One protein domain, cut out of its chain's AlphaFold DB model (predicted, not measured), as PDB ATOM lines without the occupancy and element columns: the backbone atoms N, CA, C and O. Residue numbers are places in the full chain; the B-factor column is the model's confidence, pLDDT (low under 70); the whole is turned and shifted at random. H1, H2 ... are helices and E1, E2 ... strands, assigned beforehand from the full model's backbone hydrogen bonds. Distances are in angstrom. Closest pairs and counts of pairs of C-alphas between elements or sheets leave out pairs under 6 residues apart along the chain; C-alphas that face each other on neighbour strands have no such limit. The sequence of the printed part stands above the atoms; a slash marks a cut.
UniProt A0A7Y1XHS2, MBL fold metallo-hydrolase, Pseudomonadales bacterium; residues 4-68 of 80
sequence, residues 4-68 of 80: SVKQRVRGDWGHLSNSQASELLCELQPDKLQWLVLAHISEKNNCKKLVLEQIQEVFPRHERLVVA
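Overview. This is residues 4 to 68 of the 80 residues of the protein "MBL fold metallo-hydrolase" of Pseudomonadales bacterium (UniProt A0A7Y1XHS2). Two helices, H2 and H3, lie side by side next to a short ribbon of two parallel strands, E1 and E2, and a small helix, H1, lies off at one end of the long axis, away from the rest of the named elements. H3 is the helix between the two strands along the chain, and it comes near both of them without close contact. The printed part has 65 residues with three named helices and two named strands, in the order H1, H2, E1, H3, E2; the sheet has the order E1, E2. The class is mostly helix, though only 31 of the 65 residues are in named elements. The whole is only just compact, close to loose, with a radius of gyration of the C-alphas of 12.4 A, and its outline is elongated, spanning 39 by 23 by 16 A.

Arrangement. The sheet pairs E1, residues 36 to 38, with E2, residues 65 to 67. They are parallel, with 21 degrees between their directions. The C-alphas of Val 37 and Val 66 face each other at 4.7 A. N 38 and O 66 are within hydrogen-bond range at 2.8 A, and so are N 66 and O 36 at 2.9 A. H3, residues 48 to 56, forms with them a strand-helix-strand unit, two parallel neighbour strands with a helix between them in the chain; its crossover is right-handed. H3 and E2 are near each other, with 7 pairs of C-alphas within 10 A, and H3 and E1 are near each other, with 5. H2, residues 18 to 27, touches H3; their closest C-alphas, those of Ser 22 and Ile 55, are 5.8 A apart. H2 and H3 run the same way at a shallow tilt of 23 degrees. H2 and E2 are apart. H1, residues 4 to 9, is apart from H2, H3, E1 and E2. In H1, H2 and H3 every O i to N i+4 pair is within hydrogen-bond range.

Along the chain. E1 measures 6.5 A from first to last C-alpha, and E2 measures 6.8 A, with C-alpha 67 at (122.845, 144.299, 215.637). H3 measures 12.0 A. H2, the longest helix with 10 residues, measures 14.6 A and begins with C-alpha 18 at (111.995, 136.215, 216.688). H1 measures 8.8 A and begins with C-alpha 4 at (119.870, 117.159, 219.731).

Size, cuts and confidence. The two C-alphas farthest apart, those of Ser 4 and Lys 32, are 39.0 A apart. The printed part has no cut, and its four links between named elements are short. The mean pLDDT of the printed part is 75.6. This model's confidence is under 70 at residues 4 to 15, residues 42 to 47 and residue 62.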
ATOM      1  N   SER A   4     119.849 116.710 218.332       67.31
ATOM      2  CA  SER A   4     119.870 117.159 219.731       67.31
ATOM      3  C   SER A   4     120.076 118.671 219.888       67.31
ATOM      4  O   SER A   4     119.453 119.305 220.736       67.31
ATOM      5  N   VAL A   5     120.903 119.282 219.032       60.38
ATOM      6  CA  VAL A   5     121.140 120.734 219.038       60.38
ATOM      7  C   VAL A   5     119.922 121.481 218.502       60.38
ATOM      8  O   VAL A   5     119.516 122.480 219.086       60.38
ATOM      9  N   LYS A   6     119.280 120.975 217.439       61.00
ATOM     10  CA  LYS A   6     118.021 121.554 216.938       61.00
ATOM     11  C   LYS A   6     116.911 121.498 217.987       61.00
ATOM     12  O   LYS A   6     116.123 122.429 218.064       61.00
ATOM     13  N   GLN A   7     116.858 120.432 218.780       62.44
ATOM     14  CA  GLN A   7     115.843 120.250 219.814       62.44
ATOM     15  C   GLN A   7     116.050 121.191 221.007       62.44
ATOM     16  O   GLN A   7     115.080 121.741 221.507       62.44
ATOM     17  N   ARG A   8     117.302 121.458 221.403       62.72
ATOM     18  CA  ARG A   8     117.621 122.496 222.400       62.72
ATOM     19  C   ARG A   8     117.311 123.908 221.912       62.72
ATOM     20  O   ARG A   8     116.748 124.689 222.663       62.72
ATOM     21  N   VAL A   9     117.657 124.223 220.665       58.41
ATOM     22  CA  VAL A   9     117.400 125.550 220.078       58.41
ATOM     23  C   VAL A   9     115.904 125.803 219.868       58.41
ATOM     24  O   VAL A   9     115.472 126.947 219.905       58.41
ATOM     25  N   ARG A  10     115.112 124.744 219.666       57.94
ATOM     26  CA  ARG A  10     113.645 124.799 219.552       57.94
ATOM     27  C   ARG A  10     112.901 124.622 220.878       57.94
ATOM     28  O   ARG A  10     111.678 124.628 220.859       57.94
ATOM     29  N   GLY A  11     113.604 124.373 221.981       58.97
ATOM     30  CA  GLY A  11     112.978 124.166 223.283       58.97
ATOM     31  C   GLY A  11     112.638 125.495 223.953       58.97
ATOM     32  O   GLY A  11     113.417 126.441 223.854       58.97
ATOM     33  N   ASP A  12     111.533 125.521 224.697       56.38
ATOM     34  CA  ASP A  12     110.928 126.721 225.310       56.38
ATOM     35  C   ASP A  12     111.831 127.496 226.294       56.38
ATOM     36  O   ASP A  12     111.478 128.580 226.742       56.38
ATOM     37  N   TRP A  13     113.000 126.952 226.639       57.00
ATOM     38  CA  TRP A  13     113.880 127.455 227.700       57.00
ATOM     39  C   TRP A  13     115.291 127.826 227.219       57.00
ATOM     40  O   TRP A  13     116.150 128.150 228.036       57.00
ATOM     41  N   GLY A  14     115.574 127.705 225.915       63.38
ATOM     42  CA  GLY A  14     116.926 127.882 225.369       63.38
ATOM     43  C   GLY A  14     117.159 129.215 224.660       63.38
ATOM     44  O   GLY A  14     118.202 129.835 224.852       63.38
ATOM     45  N   HIS A  15     116.210 129.640 223.822       69.25
ATOM     46  CA  HIS A  15     116.306 130.853 223.009       69.25
ATOM     47  C   HIS A  15     114.916 131.438 222.768       69.25
ATOM     48  O   HIS A  15     113.975 130.688 222.516       69.25
ATOM     49  N   LEU A  16     114.811 132.767 222.774       71.38
ATOM     50  CA  LEU A  16     113.633 133.437 222.233       71.38
ATOM     51  C   LEU A  16     113.632 133.271 220.711       71.38
ATOM     52  O   LEU A  16     114.634 133.547 220.042       71.38
ATOM     53  N   SER A  17     112.509 132.822 220.159       76.94
ATOM     54  CA  SER A  17     112.229 132.986 218.736       76.94
ATOM     55  C   SER A  17     112.110 134.479 218.400       76.94
ATOM     56  O   SER A  17     111.906 135.316 219.281       76.94
ATOM     57  N   ASN A  18     112.189 134.827 217.113       76.75
ATOM     58  CA  ASN A  18     111.995 136.215 216.688       76.75
ATOM     59  C   ASN A  18     110.614 136.755 217.120       76.75
ATOM     60  O   ASN A  18     110.531 137.888 217.577       76.75
ATOM     61  N   SER A  19     109.558 135.930 217.063       78.94
ATOM     62  CA  SER A  19     108.215 136.334 217.495       78.94
ATOM     63  C   SER A  19     108.140 136.576 219.004       78.94
ATOM     64  O   SER A  19     107.615 137.599 219.423       78.94
ATOM     65  N   GLN A  20     108.739 135.696 219.816       81.56
ATOM     66  CA  GLN A  20     108.798 135.868 221.272       81.56
ATOM     67  C   GLN A  20     109.602 137.118 221.661       81.56
ATOM     68  O   GLN A  20     109.257 137.806 222.616       81.56
ATOM     69  N   ALA A  21     110.669 137.430 220.918       82.69
ATOM     70  CA  ALA A  21     111.447 138.647 221.126       82.69
ATOM     71  C   ALA A  21     110.647 139.913 220.773       82.69
ATOM     72  O   ALA A  21     110.693 140.878 221.533       82.69
ATOM     73  N   SER A  22     109.893 139.908 219.667       82.38
ATOM     74  CA  SER A  22     109.012 141.026 219.298       82.38
ATOM     75  C   SER A  22     107.876 141.226 220.307       82.38
ATOM     76  O   SER A  22     107.604 142.360 220.692       82.38
ATOM     77  N   GLU A  23     107.244 140.148 220.778       84.62
ATOM     78  CA  GLU A  23     106.198 140.206 221.811       84.62
ATOM     79  C   GLU A  23     106.732 140.800 223.119       84.62
ATOM     80  O   GLU A  23     106.161 141.758 223.639       84.62
ATOM     81  N   LEU A  24     107.882 140.311 223.596       83.94
ATOM     82  CA  LEU A  24     108.550 140.864 224.773       83.94
ATOM     83  C   LEU A  24     108.867 142.354 224.595       83.94
ATOM     84  O   LEU A  24     108.696 143.148 225.518       83.94
ATOM     85  N   LEU A  25     109.324 142.756 223.409       83.69
ATOM     86  CA  LEU A  25     109.646 144.151 223.141       83.69
ATOM     87  C   LEU A  25     108.412 145.057 223.223       83.69
ATOM     88  O   LEU A  25     108.519 146.157 223.763       83.69
ATOM     89  N   CYS A  26     107.251 144.596 222.753       82.81
ATOM     90  CA  CYS A  26     105.986 145.318 222.903       82.81
ATOM     91  C   CYS A  26     105.610 145.534 224.377       82.81
ATOM     92  O   CYS A  26     105.135 146.614 224.734       82.81
ATOM     93  N   GLU A  27     105.855 144.551 225.246       83.94
ATOM     94  CA  GLU A  27     105.583 144.665 226.688       83.94
ATOM     95  C   GLU A  27     106.498 145.684 227.389       83.94
ATOM     96  O   GLU A  27     106.098 146.325 228.364       83.94
ATOM     97  N   LEU A  28     107.713 145.891 226.871       80.19
ATOM     98  CA  LEU A  28     108.740 146.746 227.476       80.19
ATOM     99  C   LEU A  28     108.584 148.250 227.188       80.19
ATOM    100  O   LEU A  28     109.462 149.028 227.559       80.19
ATOM    101  N   GLN A  29     107.469 148.684 226.591       77.06
ATOM    102  CA  GLN A  29     107.218 150.086 226.212       77.06
ATOM    103  C   GLN A  29     108.345 150.640 225.319       77.06
ATOM    104  O   GLN A  29     109.136 151.480 225.762       77.06
ATOM    105  N   PRO A  30     108.421 150.195 224.054       73.81
ATOM    106  CA  PRO A  30     109.547 150.477 223.166       73.81
ATOM    107  C   PRO A  30     109.828 151.975 222.975       73.81
ATOM    108  O   PRO A  30     110.978 152.366 222.800       73.81
ATOM    109  N   ASP A  31     108.825 152.840 223.125       76.62
ATOM    110  CA  ASP A  31     108.989 154.298 223.067       76.62
ATOM    111  C   ASP A  31     109.920 154.878 224.144       76.62
ATOM    112  O   ASP A  31     110.473 155.967 223.965       76.62
ATOM    113  N   LYS A  32     110.099 154.166 225.263       81.12
ATOM    114  CA  LYS A  32     110.982 154.558 226.372       81.12
ATOM    115  C   LYS A  32     112.405 154.026 226.223       81.12
ATOM    116  O   LYS A  32     113.286 154.453 226.969       81.12
ATOM    117  N   LEU A  33     112.650 153.114 225.283       84.75
ATOM    118  CA  LEU A  33     113.987 152.588 225.028       84.75
ATOM    119  C   LEU A  33     114.802 153.598 224.211       84.75
ATOM    120  O   LEU A  33     114.397 154.053 223.138       84.75
ATOM    121  N   GLN A  34     115.985 153.941 224.724       87.38
ATOM    122  CA  GLN A  34     116.946 154.757 223.981       87.38
ATOM    123  C   GLN A  34     117.680 153.936 222.918       87.38
ATOM    124  O   GLN A  34     117.896 154.440 221.824       87.38
ATOM    125  N   TRP A  35     117.994 152.673 223.219       89.19
ATOM    126  CA  TRP A  35     118.692 151.751 222.326       89.19
ATOM    127  C   TRP A  35     118.100 150.349 222.413       89.19
ATOM    128  O   TRP A  35     117.742 149.888 223.499       89.19
ATOM    129  N   LEU A  36     118.058 149.660 221.276       88.69
ATOM    130  CA  LEU A  36     117.752 148.240 221.177       88.69
ATOM    131  C   LEU A  36     118.935 147.523 220.531       88.69
ATOM    132  O   LEU A  36     119.272 147.789 219.378       88.69
ATOM    133  N   VAL A  37     119.554 146.598 221.266       89.56
ATOM    134  CA  VAL A  37     120.681 145.804 220.766       89.56
ATOM    135  C   VAL A  37     120.245 144.355 220.582       89.56
ATOM    136  O   VAL A  37     119.941 143.654 221.546       89.56
ATOM    137  N   LEU A  38     120.239 143.888 219.337       87.31
ATOM    138  CA  LEU A  38     119.987 142.494 218.994       87.31
ATOM    139  C   LEU A  38     121.301 141.713 219.059       87.31
ATOM    140  O   LEU A  38     122.178 141.876 218.208       87.31
ATOM    141  N   ALA A  39     121.434 140.855 220.068       83.69
ATOM    142  CA  ALA A  39     122.596 139.993 220.258       83.69
ATOM    143  C   ALA A  39     122.330 138.551 219.801       83.69
ATOM    144  O   ALA A  39     121.188 138.124 219.647       83.69
ATOM    145  N   HIS A  40     123.406 137.779 219.609       74.38
ATOM    146  CA  HIS A  40     123.346 136.336 219.340       74.38
ATOM    147  C   HIS A  40     122.515 135.918 218.109       74.38
ATOM    148  O   HIS A  40     122.019 134.789 218.043       74.38
ATOM    149  N   ILE A  41     122.401 136.776 217.086       72.19
ATOM    150  CA  ILE A  41     121.792 136.375 215.812       72.19
ATOM    151  C   ILE A  41     122.706 135.346 215.139       72.19
ATOM    152  O   ILE A  41     123.809 135.669 214.704       72.19
ATOM    153  N   SER A  42     122.248 134.095 215.051       66.25
ATOM    154  CA  SER A  42     123.023 133.005 214.452       66.25
ATOM    155  C   SER A  42     123.422 133.319 213.007       66.25
ATOM    156  O   SER A  42     122.562 133.359 212.131       66.25
ATOM    157  N   GLU A  43     124.726 133.428 212.737       61.94
ATOM    158  CA  GLU A  43     125.273 133.642 211.384       61.94
ATOM    159  C   GLU A  43     124.919 132.519 210.398       61.94
ATOM    160  O   GLU A  43     124.851 132.738 209.191       61.94
ATOM    161  N   LYS A  44     124.695 131.304 210.910       54.44
ATOM    162  CA  LYS A  44     124.437 130.106 210.100       54.44
ATOM    163  C   LYS A  44     122.961 129.793 209.881       54.44
ATOM    164  O   LYS A  44     122.647 129.121 208.905       54.44
ATOM    165  N   ASN A  45     122.079 130.193 210.798       53.50
ATOM    166  CA  ASN A  45     120.691 129.713 210.823       53.50
ATOM    167  C   ASN A  45     119.634 130.815 210.884       53.50
ATOM    168  O   ASN A  45     118.456 130.482 210.765       53.50
ATOM    169  N   ASN A  46     120.004 132.080 211.089       61.75
ATOM    170  CA  ASN A  46     119.030 133.162 211.141       61.75
ATOM    171  C   ASN A  46     119.317 134.169 210.024       61.75
ATOM    172  O   ASN A  46     120.435 134.658 209.868       61.75
ATOM    173  N   CYS A  47     118.304 134.468 209.213       68.06
ATOM    174  CA  CYS A  47     118.422 135.507 208.203       68.06
ATOM    175  C   CYS A  47     118.299 136.850 208.923       68.06
ATOM    176  O   CYS A  47     117.200 137.219 209.332       68.06
ATOM    177  N   LYS A  48     119.414 137.580 209.078       71.94
ATOM    178  CA  LYS A  48     119.444 138.908 209.726       71.94
ATOM    179  C   LYS A  48     118.330 139.824 209.205       71.94
ATOM    180  O   LYS A  48     117.710 140.533 209.985       71.94
ATOM    181  N   LYS A  49     118.027 139.736 207.905       74.19
ATOM    182  CA  LYS A  49     116.942 140.479 207.259       74.19
ATOM    183  C   LYS A  49     115.561 140.169 207.857       74.19
ATOM    184  O   LYS A  49     114.844 141.101 208.177       74.19
ATOM    185  N   LEU A  50     115.227 138.895 208.081       76.00
ATOM    186  CA  LEU A  50     113.934 138.496 208.659       76.00
ATOM    187  C   LEU A  50     113.787 138.932 210.122       76.00
ATOM    188  O   LEU A  50     112.696 139.292 210.550       76.00
ATOM    189  N   VAL A  51     114.881 138.895 210.890       78.31
ATOM    190  CA  VAL A  51     114.889 139.400 212.273       78.31
ATOM    191  C   VAL A  51     114.638 140.905 212.277       78.31
ATOM    192  O   VAL A  51     113.803 141.387 213.032       78.31
ATOM    193  N   LEU A  52     115.348 141.643 211.421       80.44
ATOM    194  CA  LEU A  52     115.203 143.091 211.317       80.44
ATOM    195  C   LEU A  52     113.800 143.492 210.867       80.44
ATOM    196  O   LEU A  52     113.239 144.393 211.471       80.44
ATOM    197  N   GLU A  53     113.221 142.813 209.875       82.50
ATOM    198  CA  GLU A  53     111.850 143.079 209.421       82.50
ATOM    199  C   GLU A  53     110.839 142.922 210.571       82.50
ATOM    200  O   GLU A  53     110.083 143.849 210.840       82.50
ATOM    201  N   GLN A  54     110.893 141.820 211.330       82.56
ATOM    202  CA  GLN A  54     109.969 141.582 212.455       82.56
ATOM    203  C   GLN A  54     110.178 142.529 213.643       82.56
ATOM    204  O   GLN A  54     109.226 142.857 214.346       82.56
ATOM    205  N   ILE A  55     111.416 142.957 213.900       84.00
ATOM    206  CA  ILE A  55     111.717 143.894 214.991       84.00
ATOM    207  C   ILE A  55     111.382 145.333 214.588       84.00
ATOM    208  O   ILE A  55     110.949 146.117 215.426       84.00
ATOM    209  N   GLN A  56     111.536 145.708 213.318       84.31
ATOM    210  CA  GLN A  56     111.222 147.061 212.850       84.31
ATOM    211  C   GLN A  56     109.721 147.365 212.862       84.31
ATOM    212  O   GLN A  56     109.355 148.527 213.025       84.31
ATOM    213  N   GLU A  57     108.858 146.349 212.758       83.06
ATOM    214  CA  GLU A  57     107.406 146.513 212.933       83.06
ATOM    215  C   GLU A  57     107.038 147.017 214.336       83.06
ATOM    216  O   GLU A  57     106.098 147.794 214.490       83.06
ATOM    217  N   VAL A  58     107.802 146.611 215.353       82.88
ATOM    218  CA  VAL A  58     107.550 146.937 216.765       82.88
ATOM    219  C   VAL A  58     108.497 148.016 217.316       82.88
ATOM    220  O   VAL A  58     108.205 148.636 218.337       82.88
ATOM    221  N   PHE A  59     109.614 148.285 216.631       84.19
ATOM    222  CA  PHE A  59     110.617 149.294 216.989       84.19
ATOM    223  C   PHE A  59     111.077 150.094 215.754       84.19
ATOM    224  O   PHE A  59     112.174 149.880 215.228       84.19
ATOM    225  N   PRO A  60     110.265 151.053 215.271       74.94
ATOM    226  CA  PRO A  60     110.480 151.716 213.978       74.94
ATOM    227  C   PRO A  60     111.674 152.694 213.917       74.94
ATOM    228  O   PRO A  60     111.965 153.260 212.861       74.94
ATOM    229  N   ARG A  61     112.423 152.904 215.008       73.12
ATOM    230  CA  ARG A  61     113.610 153.780 215.028       73.12
ATOM    231  C   ARG A  61     114.885 153.012 214.675       73.12
ATOM    232  O   ARG A  61     115.672 152.665 215.551       73.12
ATOM    233  N   HIS A  62     115.104 152.797 213.380       69.56
ATOM    234  CA  HIS A  62     116.277 152.080 212.854       69.56
ATOM    235  C   HIS A  62     117.633 152.636 213.338       69.56
ATOM    236  O   HIS A  62     118.566 151.866 213.520       69.56
ATOM    237  N   GLU A  63     117.739 153.945 213.593       79.56
ATOM    238  CA  GLU A  63     118.967 154.595 214.085       79.56
ATOM    239  C   GLU A  63     119.349 154.197 215.524       79.56
ATOM    240  O   GLU A  63     120.508 154.311 215.908       79.56
ATOM    241  N   ARG A  64     118.387 153.698 216.310       85.56
ATOM    242  CA  ARG A  64     118.576 153.216 217.691       85.56
ATOM    243  C   ARG A  64     118.594 151.692 217.783       85.56
ATOM    244  O   ARG A  64     118.614 151.138 218.881       85.56
ATOM    245  N   LEU A  65     118.549 151.017 216.637       88.38
ATOM    246  CA  LEU A  65     118.584 149.569 216.518       88.38
ATOM    247  C   LEU A  65     119.980 149.130 216.086       88.38
ATOM    248  O   LEU A  65     120.429 149.424 214.981       88.38
ATOM    249  N   VAL A  66     120.646 148.370 216.946       89.19
ATOM    250  CA  VAL A  66     121.994 147.857 216.711       89.19
ATOM    251  C   VAL A  66     121.944 146.340 216.658       89.19
ATOM    252  O   VAL A  66     121.328 145.693 217.500       89.19
ATOM    253  N   VAL A  67     122.615 145.746 215.674       87.19
ATOM    254  CA  VAL A  67     122.845 144.299 215.637       87.19
ATOM    255  C   VAL A  67     124.279 144.049 216.065       87.19
ATOM    256  O   VAL A  67     125.204 144.452 215.362       87.19
ATOM    257  N   ALA A  68     124.463 143.382 217.201       88.56
ATOM    258  CA  ALA A  68     125.792 143.037 217.680       88.56
ATOM    259  C   ALA A  68     126.416 141.968 216.775       88.56
ATOM    260  O   ALA A  68     125.817 140.921 216.504       88.56
TER     261      ALA A  68